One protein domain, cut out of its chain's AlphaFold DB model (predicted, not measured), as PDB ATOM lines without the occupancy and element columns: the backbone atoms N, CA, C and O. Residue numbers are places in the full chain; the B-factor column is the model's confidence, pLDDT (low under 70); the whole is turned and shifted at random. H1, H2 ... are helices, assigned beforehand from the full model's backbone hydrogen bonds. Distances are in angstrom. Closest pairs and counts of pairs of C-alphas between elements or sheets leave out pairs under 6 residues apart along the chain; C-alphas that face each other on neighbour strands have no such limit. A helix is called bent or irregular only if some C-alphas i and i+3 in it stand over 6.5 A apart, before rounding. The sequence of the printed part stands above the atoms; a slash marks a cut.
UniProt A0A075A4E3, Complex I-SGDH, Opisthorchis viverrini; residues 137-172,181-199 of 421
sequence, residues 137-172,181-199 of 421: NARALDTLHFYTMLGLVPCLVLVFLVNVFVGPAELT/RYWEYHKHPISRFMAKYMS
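Overview. This is residues 137 to 172 and 181 to 199 of the 421 residues of the protein "Complex I-SGDH" of Opisthorchis viverrini (UniProt A0A075A4E3). One long helix, H1, gently kinked, sticks out as an arm with residues 137 to 158; near its other end, short H2 and unnamed stretches make a small head, with H2 about perpendicular to H1. The 55 printed residues have two named helices, H1 then H2, and no named strand; the class is all helix. The whole is extended, with a radius of gyration of the C-alphas of 16.4 A, spanning 53 by 24 by 13 A.

Along the chain. H1, residues 137 to 165, runs 41.3 A from C-alpha 137 at (1.933, -45.860, 24.114). It has a kink of 28 degrees near residue 149, and is neither bent nor irregular, but only just: C-alphas 150 and 153 are 6.2 A apart. H2, residues 189 to 197, runs 12.4 A to C-alpha 197 at (-5.535, -14.637, -1.815).

Arrangement. H1 and H2 are close but not clearly touching; their closest C-alphas, of Val 162 and Pro 189, are 7.4 A apart. Their lines stand about perpendicular, at 87 degrees. Every O i to N i+4 pair is within hydrogen-bond range in H2, and 24 of 25 in H1.

Size, cuts and confidence. The C-alphas farthest apart, of Asn 137 and Thr 172, are 53.8 A apart. Residues 173 to 180 are not printed, in the link from H1 to H2; C-alphas 172 and 181 are 13.9 A apart across this cut. No printed residue is under 70 in pLDDT.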
ATOM      1  N   ASN A 137       3.106 -46.033  24.965       94.00
ATOM      2  CA  ASN A 137       1.933 -45.860  24.114       94.00
ATOM      3  C   ASN A 137       1.014 -44.767  24.667       94.00
ATOM      4  O   ASN A 137       0.606 -43.882  23.918       94.00
ATOM      5  N   ALA A 138       0.753 -44.786  25.976       95.88
ATOM      6  CA  ALA A 138      -0.025 -43.748  26.647       95.88
ATOM      7  C   ALA A 138       0.626 -42.371  26.462       95.88
ATOM      8  O   ALA A 138      -0.008 -41.450  25.955       95.88
ATOM      9  N   ARG A 139       1.933 -42.255  26.734       96.12
ATOM     10  CA  ARG A 139       2.675 -41.003  26.550       96.12
ATOM     11  C   ARG A 139       2.646 -40.510  25.102       96.12
ATOM     12  O   ARG A 139       2.535 -39.305  24.877       96.12
ATOM     13  N   ALA A 140       2.773 -41.403  24.122       96.56
ATOM     14  CA  ALA A 140       2.723 -41.037  22.709       96.56
ATOM     15  C   ALA A 140       1.342 -40.490  22.315       96.56
ATOM     16  O   ALA A 140       1.265 -39.448  21.659       96.56
ATOM     17  N   LEU A 141       0.262 -41.143  22.757       96.88
ATOM     18  CA  LEU A 141      -1.107 -40.690  22.508       96.88
ATOM     19  C   LEU A 141      -1.415 -39.372  23.220       96.88
ATOM     20  O   LEU A 141      -1.993 -38.485  22.597       96.88
ATOM     21  N   ASP A 142      -0.964 -39.200  24.462       97.62
ATOM     22  CA  ASP A 142      -1.121 -37.946  25.203       97.62
ATOM     23  C   ASP A 142      -0.381 -36.794  24.511       97.62
ATOM     24  O   ASP A 142      -0.908 -35.690  24.374       97.62
ATOM     25  N   THR A 143       0.826 -37.067  24.007       96.69
ATOM     26  CA  THR A 143       1.625 -36.086  23.262       96.69
ATOM     27  C   THR A 143       0.931 -35.704  21.950       96.69
ATOM     28  O   THR A 143       0.790 -34.520  21.646       96.69
ATOM     29  N   LEU A 144       0.434 -36.682  21.185       96.94
ATOM     30  CA  LEU A 144      -0.322 -36.431  19.955       96.94
ATOM     31  C   LEU A 144      -1.617 -35.660  20.239       96.94
ATOM     32  O   LEU A 144      -1.920 -34.684  19.550       96.94
ATOM     33  N   HIS A 145      -2.370 -36.054  21.266       96.94
ATOM     34  CA  HIS A 145      -3.589 -35.366  21.681       96.94
ATOM     35  C   HIS A 145      -3.305 -33.903  22.050       96.94
ATOM     36  O   HIS A 145      -4.015 -32.999  21.613       96.94
ATOM     37  N   PHE A 146      -2.222 -33.643  22.783       97.25
ATOM     38  CA  PHE A 146      -1.824 -32.285  23.140       97.25
ATOM     39  C   PHE A 146      -1.566 -31.408  21.904       97.25
ATOM     40  O   PHE A 146      -2.152 -30.332  21.775       97.25
ATOM     41  N   TYR A 147      -0.748 -31.876  20.955       96.50
ATOM     42  CA  TYR A 147      -0.441 -31.098  19.749       96.50
ATOM     43  C   TYR A 147      -1.631 -30.967  18.796       96.50
ATOM     44  O   TYR A 147      -1.791 -29.930  18.147       96.50
ATOM     45  N   THR A 148      -2.494 -31.981  18.725       96.81
ATOM     46  CA  THR A 148      -3.723 -31.894  17.927       96.81
ATOM     47  C   THR A 148      -4.688 -30.867  18.509       96.81
ATOM     48  O   THR A 148      -5.178 -30.028  17.757       96.81
ATOM     49  N   MET A 149      -4.897 -30.839  19.829       96.88
ATOM     50  CA  MET A 149      -5.753 -29.834  20.474       96.88
ATOM     51  C   MET A 149      -5.184 -28.419  20.364       96.88
ATOM     52  O   MET A 149      -5.947 -27.481  20.129       96.88
ATOM     53  N   LEU A 150      -3.857 -28.266  20.440       96.62
ATOM     54  CA  LEU A 150      -3.185 -26.973  20.281       96.62
ATOM     55  C   LEU A 150      -3.494 -26.308  18.928       96.62
ATOM     56  O   LEU A 150      -3.608 -25.087  18.866       96.62
ATOM     57  N   GLY A 151      -3.653 -27.089  17.856       94.88
ATOM     58  CA  GLY A 151      -4.039 -26.571  16.539       94.88
ATOM     59  C   GLY A 151      -5.553 -26.548  16.306       94.88
ATOM     60  O   GLY A 151      -6.094 -25.572  15.786       94.88
ATOM     61  N   LEU A 152      -6.252 -27.616  16.691       96.62
ATOM     62  CA  LEU A 152      -7.657 -27.828  16.348       96.62
ATOM     63  C   LEU A 152      -8.592 -26.904  17.132       96.62
ATOM     64  O   LEU A 152      -9.498 -26.330  16.532       96.62
ATOM     65  N   VAL A 153      -8.353 -26.698  18.431       97.06
ATOM     66  CA  VAL A 153      -9.195 -25.827  19.268       97.06
ATOM     67  C   VAL A 153      -9.227 -24.385  18.741       97.06
ATOM     68  O   VAL A 153     -10.325 -23.905  18.452       97.06
ATOM     69  N   PRO A 154      -8.092 -23.684  18.529       97.38
ATOM     70  CA  PRO A 154      -8.139 -22.320  18.002       97.38
ATOM     71  C   PRO A 154      -8.677 -22.255  16.567       97.38
ATOM     72  O   PRO A 154      -9.381 -21.303  16.237       97.38
ATOM     73  N   CYS A 155      -8.420 -23.263  15.721       95.75
ATOM     74  CA  CYS A 155      -8.996 -23.310  14.373       95.75
ATOM     75  C   CYS A 155     -10.526 -23.446  14.403       95.75
ATOM     76  O   CYS A 155     -11.213 -22.748  13.660       95.75
ATOM     77  N   LEU A 156     -11.071 -24.310  15.267       96.44
ATOM     78  CA  LEU A 156     -12.518 -24.466  15.431       96.44
ATOM     79  C   LEU A 156     -13.160 -23.202  15.997       96.44
ATOM     80  O   LEU A 156     -14.204 -22.787  15.496       96.44
ATOM     81  N   VAL A 157     -12.525 -22.566  16.987       97.12
ATOM     82  CA  VAL A 157     -12.983 -21.277  17.521       97.12
ATOM     83  C   VAL A 157     -12.996 -20.225  16.413       97.12
ATOM     84  O   VAL A 157     -14.008 -19.559  16.235       97.12
ATOM     85  N   LEU A 158     -11.943 -20.113  15.599       94.75
ATOM     86  CA  LEU A 158     -11.902 -19.163  14.483       94.75
ATOM     87  C   LEU A 158     -13.020 -19.423  13.465       94.75
ATOM     88  O   LEU A 158     -13.723 -18.490  13.083       94.75
ATOM     89  N   VAL A 159     -13.220 -20.675  13.042       94.75
ATOM     90  CA  VAL A 159     -14.303 -21.037  12.107       94.75
ATOM     91  C   VAL A 159     -15.673 -20.713  12.705       94.75
ATOM     92  O   VAL A 159     -16.538 -20.188  12.003       94.75
ATOM     93  N   PHE A 160     -15.867 -20.983  13.996       95.88
ATOM     94  CA  PHE A 160     -17.090 -20.635  14.711       95.88
ATOM     95  C   PHE A 160     -17.321 -19.120  14.729       95.88
ATOM     96  O   PHE A 160     -18.394 -18.671  14.332       95.88
ATOM     97  N   LEU A 161     -16.309 -18.328  15.096       96.31
ATOM     98  CA  LEU A 161     -16.399 -16.867  15.119       96.31
ATOM     99  C   LEU A 161     -16.712 -16.307  13.724       96.31
ATOM    100  O   LEU A 161     -17.592 -15.463  13.589       96.31
ATOM    101  N   VAL A 162     -16.066 -16.811  12.669       95.62
ATOM    102  CA  VAL A 162     -16.350 -16.389  11.287       95.62
ATOM    103  C   VAL A 162     -17.799 -16.700  10.895       95.62
ATOM    104  O   VAL A 162     -18.464 -15.867  10.282       95.62
ATOM    105  N   ASN A 163     -18.316 -17.868  11.276       94.19
ATOM    106  CA  ASN A 163     -19.696 -18.246  10.972       94.19
ATOM    107  C   ASN A 163     -20.733 -17.445  11.766       94.19
ATOM    108  O   ASN A 163     -21.814 -17.200  11.240       94.19
ATOM    109  N   VAL A 164     -20.417 -17.039  12.998       95.62
ATOM    110  CA  VAL A 164     -21.321 -16.245  13.843       95.62
ATOM    111  C   VAL A 164     -21.329 -14.773  13.432       95.62
ATOM    112  O   VAL A 164     -22.401 -14.192  13.307       95.62
ATOM    113  N   PHE A 165     -20.160 -14.164  13.218       95.44
ATOM    114  CA  PHE A 165     -20.069 -12.724  12.957       95.44
ATOM    115  C   PHE A 165     -20.278 -12.346  11.491       95.44
ATOM    116  O   PHE A 165     -20.829 -11.285  11.218       95.44
ATOM    117  N   VAL A 166     -19.818 -13.174  10.548       93.69
ATOM    118  CA  VAL A 166     -19.923 -12.877   9.107       93.69
ATOM    119  C   VAL A 166     -21.075 -13.648   8.474       93.69
ATOM    120  O   VAL A 166     -21.822 -13.093   7.676       93.69
ATOM    121  N   GLY A 167     -21.220 -14.925   8.836       91.44
ATOM    122  CA  GLY A 167     -22.230 -15.805   8.256       91.44
ATOM    123  C   GLY A 167     -21.973 -16.165   6.781       91.44
ATOM    124  O   GLY A 167     -21.014 -15.699   6.157       91.44
ATOM    125  N   PRO A 168     -22.782 -17.072   6.208       92.81
ATOM    126  CA  PRO A 168     -22.731 -17.398   4.786       92.81
ATOM    127  C   PRO A 168     -23.401 -16.306   3.942       92.81
ATOM    128  O   PRO A 168     -24.424 -15.759   4.335       92.81
ATOM    129  N   ALA A 169     -22.871 -16.049   2.746       92.69
ATOM    130  CA  ALA A 169     -23.483 -15.106   1.815       92.69
ATOM    131  C   ALA A 169     -24.793 -15.649   1.218       92.69
ATOM    132  O   ALA A 169     -24.953 -16.861   1.008       92.69
ATOM    133  N   GLU A 170     -25.705 -14.735   0.908       91.25
ATOM    134  CA  GLU A 170     -26.919 -15.013   0.146       91.25
ATOM    135  C   GLU A 170     -26.635 -14.933  -1.356       91.25
ATOM    136  O   GLU A 170     -25.719 -14.234  -1.794       91.25
ATOM    137  N   LEU A 171     -27.381 -15.712  -2.139       93.75
ATOM    138  CA  LEU A 171     -27.288 -15.672  -3.591       93.75
ATOM    139  C   LEU A 171     -28.208 -14.559  -4.082       93.75
ATOM    140  O   LEU A 171     -29.422 -14.659  -3.925       93.75
ATOM    141  N   THR A 172     -27.616 -13.520  -4.649       91.00
ATOM    142  CA  THR A 172     -28.328 -12.423  -5.297       91.00
ATOM    143  C   THR A 172     -28.086 -12.492  -6.792       91.00
ATOM    144  O   THR A 172     -26.998 -12.883  -7.227       91.00
ATOM    145  N   ARG A 181     -16.365 -10.056  -9.092       93.56
ATOM    146  CA  ARG A 181     -15.018 -10.622  -8.965       93.56
ATOM    147  C   ARG A 181     -15.107 -12.130  -8.762       93.56
ATOM    148  O   ARG A 181     -16.009 -12.645  -8.107       93.56
ATOM    149  N   TYR A 182     -14.100 -12.861  -9.228       94.12
ATOM    150  CA  TYR A 182     -14.121 -14.327  -9.200       94.12
ATOM    151  C   TYR A 182     -14.298 -14.961  -7.802       94.12
ATOM    152  O   TYR A 182     -14.808 -16.075  -7.701       94.12
ATOM    153  N   TRP A 183     -13.907 -14.293  -6.710       95.38
ATOM    154  CA  TRP A 183     -14.126 -14.809  -5.350       95.38
ATOM    155  C   TRP A 183     -15.549 -14.570  -4.817       95.38
ATOM    156  O   TRP A 183     -15.956 -15.232  -3.859       95.38
ATOM    157  N   GLU A 184     -16.312 -13.640  -5.398       95.44
ATOM    158  CA  GLU A 184     -17.674 -13.294  -4.955       95.44
ATOM    159  C   GLU A 184     -18.666 -14.423  -5.229       95.44
ATOM    160  O   GLU A 184     -19.565 -14.648  -4.419       95.44
ATOM    161  N   TYR A 185     -18.404 -15.230  -6.262       94.62
ATOM    162  CA  TYR A 185     -19.145 -16.454  -6.575       94.62
ATOM    163  C   TYR A 185     -19.115 -17.512  -5.455       94.62
ATOM    164  O   TYR A 185     -19.895 -18.464  -5.473       94.62
ATOM    165  N   HIS A 186     -18.225 -17.391  -4.462       94.38
ATOM    166  CA  HIS A 186     -18.188 -18.315  -3.332       94.38
ATOM    167  C   HIS A 186     -19.097 -17.871  -2.179       94.38
ATOM    168  O   HIS A 186     -19.015 -16.742  -1.692       94.38
ATOM    169  N   LYS A 187     -19.897 -18.824  -1.678       94.94
ATOM    170  CA  LYS A 187     -20.854 -18.632  -0.575       94.94
ATOM    171  C   LYS A 187     -20.205 -18.441   0.801       94.94
ATOM    172  O   LYS A 187     -20.664 -17.624   1.591       94.94
ATOM    173  N   HIS A 188     -19.182 -19.233   1.129       95.69
ATOM    174  CA  HIS A 188     -18.587 -19.240   2.471       95.69
ATOM    175  C   HIS A 188     -17.474 -18.183   2.593       95.69
ATOM    176  O   HIS A 188     -16.611 -18.139   1.710       95.69
ATOM    177  N   PRO A 189     -17.398 -17.403   3.688       94.88
ATOM    178  CA  PRO A 189     -16.397 -16.341   3.854       94.88
ATOM    179  C   PRO A 189     -14.953 -16.859   3.799       94.88
ATOM    180  O   PRO A 189     -14.107 -16.264   3.139       94.88
ATOM    181  N   ILE A 190     -14.675 -18.020   4.406       94.69
ATOM    182  CA  ILE A 190     -13.347 -18.659   4.319       94.69
ATOM    183  C   ILE A 190     -13.022 -19.075   2.876       94.69
ATOM    184  O   ILE A 190     -11.916 -18.836   2.405       94.69
ATOM    185  N   SER A 191     -13.976 -19.653   2.138       95.06
ATOM    186  CA  SER A 191     -13.752 -20.020   0.732       95.06
ATOM    187  C   SER A 191     -13.520 -18.788  -0.141       95.06
ATOM    188  O   SER A 191     -12.640 -18.808  -0.994       95.06
ATOM    189  N   ARG A 192     -14.245 -17.696   0.120       95.06
ATOM    190  CA  ARG A 192     -14.055 -16.396  -0.535       95.06
ATOM    191  C   ARG A 192     -12.673 -15.808  -0.241       95.06
ATOM    192  O   ARG A 192     -12.005 -15.340  -1.158       95.06
ATOM    193  N   PHE A 193     -12.205 -15.894   1.005       95.12
ATOM    194  CA  PHE A 193     -10.849 -15.493   1.390       95.12
ATOM    195  C   PHE A 193      -9.779 -16.313   0.651       95.12
ATOM    196  O   PHE A 193      -8.858 -15.748   0.063       95.12
ATOM    197  N   MET A 194      -9.932 -17.640   0.610       95.50
ATOM    198  CA  MET A 194      -8.999 -18.530  -0.091       95.50
ATOM    199  C   MET A 194      -8.986 -18.276  -1.601       95.50
ATOM    200  O   MET A 194      -7.922 -18.287  -2.220       95.50
ATOM    201  N   ALA A 195     -10.142 -18.002  -2.202       95.50
ATOM    202  CA  ALA A 195     -10.216 -17.621  -3.605       95.50
ATOM    203  C   ALA A 195      -9.481 -16.298  -3.863       95.50
ATOM    204  O   ALA A 195      -8.667 -16.220  -4.776       95.50
ATOM    205  N   LYS A 196      -9.686 -15.289  -3.013       95.38
ATOM    206  CA  LYS A 196      -9.073 -13.966  -3.174       95.38
ATOM    207  C   LYS A 196      -7.544 -13.968  -3.060       95.38
ATOM    208  O   LYS A 196      -6.894 -13.258  -3.818       95.38
ATOM    209  N   TYR A 197      -6.974 -14.724  -2.119       95.50
ATOM    210  CA  TYR A 197      -5.535 -14.637  -1.815       95.50
ATOM    211  C   TYR A 197      -4.707 -15.832  -2.282       95.50
ATOM    212  O   TYR A 197      -3.517 -15.677  -2.536       95.50
ATOM    213  N   MET A 198      -5.300 -17.023  -2.363       95.88
ATOM    214  CA  MET A 198      -4.551 -18.259  -2.603       95.88
ATOM    215  C   MET A 198      -4.808 -18.850  -3.990       95.88
ATOM    216  O   MET A 198      -3.929 -19.501  -4.548       95.88
ATOM    217  N   SER A 199      -6.002 -18.641  -4.549       93.06
ATOM    218  CA  SER A 199      -6.401 -19.255  -5.818       93.06
ATOM    219  C   SER A 199      -6.179 -18.292  -6.989       93.06
ATOM    220  O   SER A 199      -6.547 -17.120  -6.878       93.06
TER     221      SER A 199